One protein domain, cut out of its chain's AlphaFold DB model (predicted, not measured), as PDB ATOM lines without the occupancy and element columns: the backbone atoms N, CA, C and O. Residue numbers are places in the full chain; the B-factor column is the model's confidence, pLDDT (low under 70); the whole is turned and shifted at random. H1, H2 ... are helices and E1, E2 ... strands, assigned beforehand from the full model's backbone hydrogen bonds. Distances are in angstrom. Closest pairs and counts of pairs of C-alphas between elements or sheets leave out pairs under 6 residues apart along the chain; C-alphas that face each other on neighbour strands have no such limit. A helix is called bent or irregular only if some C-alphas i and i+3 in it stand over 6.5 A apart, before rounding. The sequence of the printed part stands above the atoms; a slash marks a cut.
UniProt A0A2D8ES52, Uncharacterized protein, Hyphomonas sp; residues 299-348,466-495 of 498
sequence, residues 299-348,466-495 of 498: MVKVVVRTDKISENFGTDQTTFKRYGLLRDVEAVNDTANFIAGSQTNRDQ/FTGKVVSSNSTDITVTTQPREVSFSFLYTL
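AT A GLANCE: This is residues 299 to 348 and 466 to 495 of the 498 residues of an uncharacterized protein of Hyphomonas sp (UniProt A0A2D8ES52). Two slender two-stranded ribbons, E1 with E6 and E2 with E5, run loosely side by side with few contacts between them, and at one end of E1 the short helix H1 follows without a break. At the far end of E2 the chain turns sharply into a small hairpin, E3 and E4, and after it residues 343 to 348 stick out. The printed part has 80 residues with one named helix and six named strands, in the order E1, H1, E2, E3, E4, E5, E6; the three sheets are antiparallel and the class is mostly strand. The whole is only just loose, close to compact, with a radius of gyration of the C-alphas of 14.2 A and spans of 39 by 32 by 26 A.

IN THESE COORDINATES: E6, residues 486 to 495, is the longest strand, 27.2 A from first to last C-alpha, and ends at C-alpha 495 (95.053, 38.484, 113.244). Its partner E1, residues 299 to 305, begins at C-alpha 299 (101.068, 44.376, 118.690) and is 19.6 A long. H1, residues 306 to 313, measures 11.2 A. E2, residues 323 to 327, measures 13.3 A, and E5, residues 469 to 474, measures 14.6 A. E3, residues 330 to 332, is 6.7 A long and begins at C-alpha 330 (78.881, 48.888, 117.625); E4, residues 337 to 339, is 7.2 A long.

HOW THE PARTS SIT: E1 and E6 are antiparallel neighbours at 160 degrees, with N 302 and O 489 2.9 A apart, within hydrogen-bond range. The closest C-alphas of E5 and E6 are those of Ser 472 and Phe 491, 7.2 A apart. E2 and E5 are antiparallel neighbours at 161 degrees, with N 325 and O 472 within hydrogen-bond range at 2.8 A. Beyond them, residues 319 to 320 pair antiparallel with residues 478 to 479. E2 runs on into E3 across a break of 2 residues, at 89 degrees. E3 and E4 form a hairpin, with N 331 and O 338 2.8 A apart, within hydrogen-bond range. The closest C-alphas of H1 and E6 are those of Thr 306 and Glu 486, 6.3 A apart. H1 is irregular, with C-alphas 307 and 310 7.4 A apart; 2 of its 4 O i to N i+4 pairs are within hydrogen-bond range. E1 is apart from E2 and from E5.

THE WHOLE: The C-alphas farthest apart are those of Thr 335 and Gln 483, at 40.1 A. Residues 349 to 465 are not printed, and C-alphas 348 and 466 are 24.7 A apart across the cut. The link from E5 to E6 is long, with 11 residues. The mean pLDDT of the printed part is 77.3; it is under 70 at residues 299 to 300, 334 to 335, 345 to 348, 466 to 467 and 492 to 495.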
ATOM      1  N   MET A 299     100.926  43.762 117.380       67.31
ATOM      2  CA  MET A 299     101.068  44.376 118.690       67.31
ATOM      3  C   MET A 299     100.316  45.703 118.669       67.31
ATOM      4  O   MET A 299     100.679  46.606 117.919       67.31
ATOM      5  N   VAL A 300      99.289  45.825 119.502       69.12
ATOM      6  CA  VAL A 300      98.603  47.094 119.740       69.12
ATOM      7  C   VAL A 300      99.238  47.725 120.968       69.12
ATOM      8  O   VAL A 300      99.139  47.177 122.070       69.12
ATOM      9  N   LYS A 301      99.924  48.853 120.770       76.75
ATOM     10  CA  LYS A 301     100.488  49.660 121.852       76.75
ATOM     11  C   LYS A 301      99.693  50.954 121.971       76.75
ATOM     12  O   LYS A 301      99.684  51.748 121.040       76.75
ATOM     13  N   VAL A 302      99.069  51.166 123.122       76.50
ATOM     14  CA  VAL A 302      98.357  52.406 123.451       76.50
ATOM     15  C   VAL A 302      99.090  53.075 124.599       76.50
ATOM     16  O   VAL A 302      99.369  52.432 125.607       76.50
ATOM     17  N   VAL A 303      99.418  54.354 124.455       82.56
ATOM     18  CA  VAL A 303     100.017  55.151 125.528       82.56
ATOM     19  C   VAL A 303      99.002  56.195 125.949       82.56
ATOM     20  O   VAL A 303      98.501  56.944 125.116       82.56
ATOM     21  N   VAL A 304      98.689  56.226 127.241       81.31
ATOM     22  CA  VAL A 304      97.758  57.197 127.814       81.31
ATOM     23  C   VAL A 304      98.475  57.997 128.885       81.31
ATOM     24  O   VAL A 304      99.185  57.450 129.730       81.31
ATOM     25  N   ARG A 305      98.263  59.309 128.862       86.62
ATOM     26  CA  ARG A 305      98.685  60.211 129.927       86.62
ATOM     27  C   ARG A 305      97.626  60.257 131.017       86.62
ATOM     28  O   ARG A 305      96.498  60.665 130.761       86.62
ATOM     29  N   THR A 306      97.999  59.846 132.224       85.62
ATOM     30  CA  THR A 306      97.100  59.759 133.392       85.62
ATOM     31  C   THR A 306      96.443  61.086 133.758       85.62
ATOM     32  O   THR A 306      95.288  61.074 134.161       85.62
ATOM     33  N   ASP A 307      97.121  62.217 133.548       85.69
ATOM     34  CA  ASP A 307      96.601  63.569 133.792       85.69
ATOM     35  C   ASP A 307      95.592  64.041 132.732       85.69
ATOM     36  O   ASP A 307      94.865  65.006 132.952       85.69
ATOM     37  N   LYS A 308      95.536  63.359 131.582       86.12
ATOM     38  CA  LYS A 308      94.671  63.697 130.443       86.12
ATOM     39  C   LYS A 308      93.477  62.767 130.277       86.12
ATOM     40  O   LYS A 308      92.684  62.970 129.366       86.12
ATOM     41  N   ILE A 309      93.316  61.767 131.144       81.19
ATOM     42  CA  ILE A 309      92.225  60.792 131.026       81.19
ATOM     43  C   ILE A 309      90.858  61.483 131.129       81.19
ATOM     44  O   ILE A 309      90.025  61.323 130.243       81.19
ATOM     45  N   SER A 310      90.633  62.297 132.161       79.06
ATOM     46  CA  SER A 310      89.338  62.965 132.344       79.06
ATOM     47  C   SER A 310      88.982  63.902 131.188       79.06
ATOM     48  O   SER A 310      87.835  63.924 130.753       79.06
ATOM     49  N   GLU A 311      89.967  64.631 130.655       80.75
ATOM     50  CA  GLU A 311      89.789  65.540 129.515       80.75
ATOM     51  C   GLU A 311      89.509  64.772 128.216       80.75
ATOM     52  O   GLU A 311      88.523  65.051 127.539       80.75
ATOM     53  N   ASN A 312      90.329  63.769 127.894       78.00
ATOM     54  CA  ASN A 312      90.240  63.045 126.625       78.00
ATOM     55  C   ASN A 312      89.011  62.135 126.541       78.00
ATOM     56  O   ASN A 312      88.451  61.966 125.464       78.00
ATOM     57  N   PHE A 313      88.608  61.529 127.663       74.31
ATOM     58  CA  PHE A 313      87.499  60.570 127.716       74.31
ATOM     59  C   PHE A 313      86.208  61.168 128.289       74.31
ATOM     60  O   PHE A 313      85.200  60.468 128.375       74.31
ATOM     61  N   GLY A 314      86.227  62.449 128.677       76.69
ATOM     62  CA  GLY A 314      85.059  63.163 129.191       76.69
ATOM     63  C   GLY A 314      84.454  62.521 130.441       76.69
ATOM     64  O   GLY A 314      83.230  62.515 130.575       76.69
ATOM     65  N   THR A 315      85.291  61.960 131.322       78.69
ATOM     66  CA  THR A 315      84.850  61.202 132.502       78.69
ATOM     67  C   THR A 315      85.390  61.751 133.820       78.69
ATOM     68  O   THR A 315      86.557  62.137 133.925       78.69
ATOM     69  N   ASP A 316      84.545  61.713 134.846       79.56
ATOM     70  CA  ASP A 316      84.886  62.034 136.234       79.56
ATOM     71  C   ASP A 316      85.433  60.805 136.994       79.56
ATOM     72  O   ASP A 316      85.771  60.882 138.178       79.56
ATOM     73  N   GLN A 317      85.571  59.652 136.323       80.12
ATOM     74  CA  GLN A 317      86.233  58.478 136.885       80.12
ATOM     75  C   GLN A 317      87.723  58.738 137.107       80.12
ATOM     76  O   GLN A 317      88.480  59.054 136.189       80.12
ATOM     77  N   THR A 318      88.166  58.528 138.344       80.31
ATOM     78  CA  THR A 318      89.564  58.718 138.748       80.31
ATOM     79  C   THR A 318      90.336  57.413 138.864       80.31
ATOM     80  O   THR A 318      91.556  57.450 138.983       80.31
ATOM     81  N   THR A 319      89.666  56.256 138.852       81.19
ATOM     82  CA  THR A 319      90.311  54.944 138.987       81.19
ATOM     83  C   THR A 319      89.723  53.934 138.010       81.19
ATOM     84  O   THR A 319      88.526  53.659 138.037       81.19
ATOM     85  N   PHE A 320      90.587  53.318 137.206       79.38
ATOM     86  CA  PHE A 320      90.239  52.299 136.218       79.38
ATOM     87  C   PHE A 320      90.855  50.968 136.633       79.38
ATOM     88  O   PHE A 320      92.072  50.854 136.722       79.38
ATOM     89  N   LYS A 321      90.020  49.957 136.888       78.75
ATOM     90  CA  LYS A 321      90.475  48.651 137.409       78.75
ATOM     91  C   LYS A 321      90.763  47.613 136.327       78.75
ATOM     92  O   LYS A 321      91.377  46.578 136.587       78.75
ATOM     93  N   ARG A 322      90.248  47.836 135.117       79.69
ATOM     94  CA  ARG A 322      90.360  46.903 133.997       79.69
ATOM     95  C   ARG A 322      90.493  47.668 132.694       79.69
ATOM     96  O   ARG A 322      89.743  48.603 132.444       79.69
ATOM     97  N   TYR A 323      91.420  47.224 131.861       83.00
ATOM     98  CA  TYR A 323      91.662  47.756 130.524       83.00
ATOM     99  C   TYR A 323      91.889  46.589 129.567       83.00
ATOM    100  O   TYR A 323      92.332  45.511 129.976       83.00
ATOM    101  N   GLY A 324      91.552  46.763 128.295       82.44
ATOM    102  CA  GLY A 324      91.573  45.663 127.343       82.44
ATOM    103  C   GLY A 324      91.321  46.083 125.907       82.44
ATOM    104  O   GLY A 324      90.938  47.216 125.639       82.44
ATOM    105  N   LEU A 325      91.524  45.132 125.000       83.25
ATOM    106  CA  LEU A 325      91.100  45.227 123.613       83.25
ATOM    107  C   LEU A 325      89.697  44.644 123.470       83.25
ATOM    108  O   LEU A 325      89.438  43.505 123.873       83.25
ATOM    109  N   LEU A 326      88.820  45.424 122.854       82.69
ATOM    110  CA  LEU A 326      87.486  45.028 122.428       82.69
ATOM    111  C   LEU A 326      87.469  45.047 120.899       82.69
ATOM    112  O   LEU A 326      88.051  45.945 120.294       82.69
ATOM    113  N   ARG A 327      86.816  44.065 120.282       80.38
ATOM    114  CA  ARG A 327      86.553  44.052 118.835       80.38
ATOM    115  C   ARG A 327      85.064  44.155 118.563       80.38
ATOM    116  O   ARG A 327      84.285  43.787 119.440       80.38
ATOM    117  N   ASP A 328      84.699  44.575 117.357       80.31
ATOM    118  CA  ASP A 328      83.317  44.576 116.853       80.31
ATOM    119  C   ASP A 328      82.346  45.374 117.747       80.31
ATOM    120  O   ASP A 328      81.190  44.994 117.932       80.31
ATOM    121  N   VAL A 329      82.837  46.453 118.369       85.44
ATOM    122  CA  VAL A 329      82.010  47.349 119.186       85.44
ATOM    123  C   VAL A 329      81.142  48.175 118.246       85.44
ATOM    124  O   VAL A 329      81.664  48.848 117.362       85.44
ATOM    125  N   GLU A 330      79.829  48.127 118.433       84.44
ATOM    126  CA  GLU A 330      78.881  48.888 117.625       84.44
ATOM    127  C   GLU A 330      78.748  50.290 118.235       84.44
ATOM    128  O   GLU A 330      78.324  50.447 119.382       84.44
ATOM    129  N   ALA A 331      79.145  51.308 117.482       85.94
ATOM    130  CA  ALA A 331      78.935  52.712 117.788       85.94
ATOM    131  C   ALA A 331      77.643  53.216 117.132       85.94
ATOM    132  O   ALA A 331      77.185  52.671 116.124       85.94
ATOM    133  N   VAL A 332      77.050  54.249 117.726       78.38
ATOM    134  CA  VAL A 332      75.819  54.884 117.245       78.38
ATOM    135  C   VAL A 332      76.118  56.347 116.945       78.38
ATOM    136  O   VAL A 332      76.645  57.054 117.802       78.38
ATOM    137  N   ASN A 333      75.773  56.796 115.740       71.94
ATOM    138  CA  ASN A 333      75.674  58.216 115.407       71.94
ATOM    139  C   ASN A 333      74.214  58.579 115.072       71.94
ATOM    140  O   ASN A 333      73.325  57.731 115.139       71.94
ATOM    141  N   ASP A 334      73.961  59.838 114.714       62.78
ATOM    142  CA  ASP A 334      72.605  60.361 114.492       62.78
ATOM    143  C   ASP A 334      71.830  59.665 113.353       62.78
ATOM    144  O   ASP A 334      70.612  59.823 113.255       62.78
ATOM    145  N   THR A 335      72.503  58.908 112.477       61.75
ATOM    146  CA  THR A 335      71.913  58.347 111.249       61.75
ATOM    147  C   THR A 335      72.085  56.838 111.071       61.75
ATOM    148  O   THR A 335      71.296  56.242 110.338       61.75
ATOM    149  N   ALA A 336      73.063  56.196 111.714       75.31
ATOM    150  CA  ALA A 336      73.320  54.765 111.571       75.31
ATOM    151  C   ALA A 336      74.161  54.176 112.715       75.31
ATOM    152  O   ALA A 336      74.858  54.867 113.462       75.31
ATOM    153  N   ASN A 337      74.145  52.846 112.786       82.62
ATOM    154  CA  ASN A 337      75.089  52.088 113.592       82.62
ATOM    155  C   ASN A 337      76.299  51.702 112.737       82.62
ATOM    156  O   ASN A 337      76.152  51.369 111.560       82.62
ATOM    157  N   PHE A 338      77.488  51.707 113.330       83.94
ATOM    158  CA  PHE A 338      78.735  51.345 112.655       83.94
ATOM    159  C   PHE A 338      79.699  50.662 113.627       83.94
ATOM    160  O   PHE A 338      79.461  50.638 114.830       83.94
ATOM    161  N   ILE A 339      80.789  50.082 113.124       83.50
ATOM    162  CA  ILE A 339      81.820  49.501 113.989       83.50
ATOM    163  C   ILE A 339      82.774  50.610 114.434       83.50
ATOM    164  O   ILE A 339      83.318  51.333 113.605       83.50
ATOM    165  N   ALA A 340      82.989  50.744 115.742       82.81
ATOM    166  CA  ALA A 340      83.875  51.748 116.319       82.81
ATOM    167  C   ALA A 340      85.261  51.720 115.643       82.81
ATOM    168  O   ALA A 340      85.896  50.665 115.561       82.81
ATOM    169  N   GLY A 341      85.718  52.874 115.146       75.75
ATOM    170  CA  GLY A 341      86.982  53.006 114.418       75.75
ATOM    171  C   GLY A 341      86.945  52.599 112.938       75.75
ATOM    172  O   GLY A 341      87.963  52.708 112.264       75.75
ATOM    173  N   SER A 342      85.806  52.157 112.387       79.00
ATOM    174  CA  SER A 342      85.701  51.805 110.958       79.00
ATOM    175  C   SER A 342      85.634  53.018 110.024       79.00
ATOM    176  O   SER A 342      85.682  52.852 108.809       79.00
ATOM    177  N   GLN A 343      85.450  54.220 110.572       78.62
ATOM    178  CA  GLN A 343      85.304  55.470 109.815       78.62
ATOM    179  C   GLN A 343      86.541  56.374 109.920       78.62
ATOM    180  O   GLN A 343      86.569  57.448 109.322       78.62
ATOM    181  N   THR A 344      87.562  55.954 110.669       70.56
ATOM    182  CA  THR A 344      88.771  56.736 110.931       70.56
ATOM    183  C   THR A 344      89.990  56.145 110.237       70.56
ATOM    184  O   THR A 344      90.114  54.938 110.031       70.56
ATOM    185  N   ASN A 345      90.910  57.024 109.833       66.88
ATOM    186  CA  ASN A 345      92.192  56.594 109.283       66.88
ATOM    187  C   ASN A 345      93.071  55.984 110.383       66.88
ATOM    188  O   ASN A 345      92.908  56.287 111.561       66.88
ATOM    189  N   ARG A 346      94.069  55.186 109.987       58.50
ATOM    190  CA  ARG A 346      94.967  54.440 110.891       58.50
ATOM    191  C   ARG A 346      95.584  55.267 112.033       58.50
ATOM    192  O   ARG A 346      95.836  54.712 113.098       58.50
ATOM    193  N   ASP A 347      95.822  56.557 111.806       66.12
ATOM    194  CA  ASP A 347      96.507  57.446 112.753       66.12
ATOM    195  C   ASP A 347      95.551  58.396 113.496       66.12
ATOM    196  O   ASP A 347      95.987  59.239 114.282       66.12
ATOM    197  N   GLN A 348      94.243  58.288 113.250       66.62
ATOM    198  CA  GLN A 348      93.232  59.112 113.902       66.62
ATOM    199  C   GLN A 348      92.692  58.404 115.143       66.62
ATOM    200  O   GLN A 348      92.277  57.248 115.095       66.62
ATOM    201  N   PHE A 466      76.350  46.149 125.273       64.56
ATOM    202  CA  PHE A 466      76.649  44.717 125.104       64.56
ATOM    203  C   PHE A 466      77.107  44.302 123.704       64.56
ATOM    204  O   PHE A 466      76.945  43.145 123.318       64.56
ATOM    205  N   THR A 467      77.681  45.235 122.950       69.75
ATOM    206  CA  THR A 467      78.283  44.934 121.658       69.75
ATOM    207  C   THR A 467      79.782  44.723 121.799       69.75
ATOM    208  O   THR A 467      80.419  45.168 122.758       69.75
ATOM    209  N   GLY A 468      80.331  43.990 120.840       73.56
ATOM    210  CA  GLY A 468      81.731  43.624 120.801       73.56
ATOM    211  C   GLY A 468      82.132  42.450 121.693       73.56
ATOM    212  O   GLY A 468      81.388  41.947 122.537       73.56
ATOM    213  N   LYS A 469      83.358  41.977 121.467       79.50
ATOM    214  CA  LYS A 469      83.964  40.839 122.162       79.50
ATOM    215  C   LYS A 469      85.257  41.280 122.834       79.50
ATOM    216  O   LYS A 469      86.113  41.888 122.195       79.50
ATOM    217  N   VAL A 470      85.423  40.934 124.112       79.56
ATOM    218  CA  VAL A 470      86.700  41.120 124.814       79.56
ATOM    219  C   VAL A 470      87.727  40.180 124.193       79.56
ATOM    220  O   VAL A 470      87.579  38.960 124.238       79.56
ATOM    221  N   VAL A 471      88.762  40.765 123.607       76.56
ATOM    222  CA  VAL A 471      89.858  40.050 122.951       76.56
ATOM    223  C   VAL A 471      90.993  39.794 123.933       76.56
ATOM    224  O   VAL A 471      91.571  38.713 123.978       76.56
ATOM    225  N   SER A 472      91.319  40.806 124.728       77.19
ATOM    226  CA  SER A 472      92.351  40.743 125.754       77.19
ATOM    227  C   SER A 472      92.005  41.743 126.841       77.19
ATOM    228  O   SER A 472      91.454  42.799 126.549       77.19
ATOM    229  N   SER A 473      92.309  41.434 128.095       79.81
ATOM    230  CA  SER A 473      92.124  42.381 129.190       79.81
ATOM    231  C   SER A 473      93.116  42.105 130.300       79.81
ATOM    232  O   SER A 473      93.388  40.941 130.580       79.81
ATOM    233  N   ASN A 474      93.549  43.155 130.980       74.44
ATOM    234  CA  ASN A 474      94.327  43.080 132.205       74.44
ATOM    235  C   ASN A 474      93.595  43.813 133.328       74.44
ATOM    236  O   ASN A 474      92.843  44.761 133.088       74.44
ATOM    237  N   SER A 475      93.826  43.356 134.555       76.50
ATOM    238  CA  SER A 475      93.346  43.990 135.779       76.50
ATOM    239  C   SER A 475      94.527  44.610 136.517       76.50
ATOM    240  O   SER A 475      95.256  43.909 137.217       76.50
ATOM    241  N   THR A 476      94.711  45.912 136.336       73.06
ATOM    242  CA  THR A 476      95.632  46.728 137.132       73.06
ATOM    243  C   THR A 476      94.934  48.048 137.394       73.06
ATOM    244  O   THR A 476      94.313  48.595 136.480       73.06
ATOM    245  N   ASP A 477      95.043  48.545 138.620       78.62
ATOM    246  CA  ASP A 477      94.461  49.826 138.985       78.62
ATOM    247  C   ASP A 477      95.279  50.965 138.374       78.62
ATOM    248  O   ASP A 477      96.495  51.058 138.550       78.62
ATOM    249  N   ILE A 478      94.590  51.834 137.644       78.94
ATOM    250  CA  ILE A 478      95.150  53.056 137.078       78.94
ATOM    251  C   ILE A 478      94.404  54.215 137.688       78.94
ATOM    252  O   ILE A 478      93.215  54.401 137.434       78.94
ATOM    253  N   THR A 479      95.120  54.988 138.489       83.69
ATOM    254  CA  THR A 479      94.586  56.179 139.132       83.69
ATOM    255  C   THR A 479      95.012  57.411 138.346       83.69
ATOM    256  O   THR A 479      96.190  57.579 138.028       83.69
ATOM    257  N   VAL A 480      94.048  58.269 138.028       81.81
ATOM    258  CA  VAL A 480      94.266  59.599 137.461       81.81
ATOM    259  C   VAL A 480      95.095  60.407 138.455       81.81
ATOM    260  O   VAL A 480      94.723  60.546 139.620       81.81
ATOM    261  N   THR A 481      96.232  60.931 138.005       80.69
ATOM    262  CA  THR A 481      97.112  61.772 138.822       80.69
ATOM    263  C   THR A 481      97.237  63.157 138.219       80.69
ATOM    264  O   THR A 481      97.233  63.317 137.006       80.69
ATOM    265  N   THR A 482      97.414  64.169 139.069       79.25
ATOM    266  CA  THR A 482      97.671  65.552 138.633       79.25
ATOM    267  C   THR A 482      99.063  65.735 138.030       79.25
ATOM    268  O   THR A 482      99.294  66.674 137.275       79.25
ATOM    269  N   GLN A 483     100.001  64.840 138.353       84.25
ATOM    270  CA  GLN A 483     101.306  64.798 137.706       84.25
ATOM    271  C   GLN A 483     101.228  63.984 136.411       84.25
ATOM    272  O   GLN A 483     100.657  62.889 136.425       84.25
ATOM    273  N   PRO A 484     101.846  64.461 135.320       84.38
ATOM    274  CA  PRO A 484     101.859  63.736 134.064       84.38
ATOM    275  C   PRO A 484     102.657  62.442 134.211       84.38
ATOM    276  O   PRO A 484     103.865  62.455 134.451       84.38
ATOM    277  N   ARG A 485     101.966  61.311 134.065       85.69
ATOM    278  CA  ARG A 485     102.576  59.979 133.973       85.69
ATOM    279  C   ARG A 485     102.012  59.249 132.773       85.69
ATOM    280  O   ARG A 485     100.792  59.195 132.604       85.69
ATOM    281  N   GLU A 486     102.896  58.675 131.972       86.00
ATOM    282  CA  GLU A 486     102.515  57.823 130.852       86.00
ATOM    283  C   GLU A 486     102.325  56.386 131.323       86.00
ATOM    284  O   GLU A 486     103.194  55.801 131.973       86.00
ATOM    285  N   VAL A 487     101.184  55.810 130.967       80.88
ATOM    286  CA  VAL A 487     100.915  54.387 131.128       80.88
ATOM    287  C   VAL A 487     100.826  53.780 129.738       80.88
ATOM    288  O   VAL A 487     100.023  54.203 128.906       80.88
ATOM    289  N   SER A 488     101.691  52.802 129.478       81.62
ATOM    290  CA  SER A 488     101.722  52.069 128.216       81.62
ATOM    291  C   SER A 488     101.000  50.739 128.367       81.62
ATOM    292  O   SER A 488     101.332  49.924 129.226       81.62
ATOM    293  N   PHE A 489     100.082  50.484 127.450       77.69
ATOM    294  CA  PHE A 489      99.356  49.237 127.311       77.69
ATOM    295  C   PHE A 489      99.829  48.529 126.060       77.69
ATOM    296  O   PHE A 489      99.703  49.068 124.965       77.69
ATOM    297  N   SER A 490     100.362  47.325 126.220       79.00
ATOM    298  CA  SER A 490     100.806  46.508 125.096       79.00
ATOM    299  C   SER A 490      99.990  45.231 125.062       79.00
ATOM    300  O   SER A 490     100.014  44.443 126.007       79.00
ATOM    301  N   PHE A 491      99.291  45.021 123.957       75.75
ATOM    302  CA  PHE A 491      98.499  43.830 123.719       75.75
ATOM    303  C   PHE A 491      99.003  43.126 122.473       75.75
ATOM    304  O   PHE A 491      99.200  43.740 121.427       75.75
ATOM    305  N   LEU A 492      99.203  41.818 122.584       67.00
ATOM    306  CA  LEU A 492      99.497  40.977 121.438       67.00
ATOM    307  C   LEU A 492      98.167  40.428 120.917       67.00
ATOM    308  O   LEU A 492      97.521  39.633 121.600       67.00
ATOM    309  N   TYR A 493      97.754  40.852 119.730       63.94
ATOM    310  CA  TYR A 493      96.548  40.365 119.073       63.94
ATOM    311  C   TYR A 493      96.926  39.486 117.890       63.94
ATOM    312  O   TYR A 493      97.731  39.883 117.055       63.94
ATOM    313  N   THR A 494      96.363  38.286 117.807       59.94
ATOM    314  CA  THR A 494      96.499  37.452 116.610       59.94
ATOM    315  C   THR A 494      95.433  37.884 115.611       59.94
ATOM    316  O   THR A 494      94.248  37.724 115.886       59.94
ATOM    317  N   LEU A 495      95.854  38.421 114.463       52.53
ATOM    318  CA  LEU A 495      95.053  38.484 113.244       52.53
ATOM    319  C   LEU A 495      94.847  37.042 112.776       52.53
ATOM    320  O   LEU A 495      95.617  36.478 112.009       52.53
TER     321      LEU A 495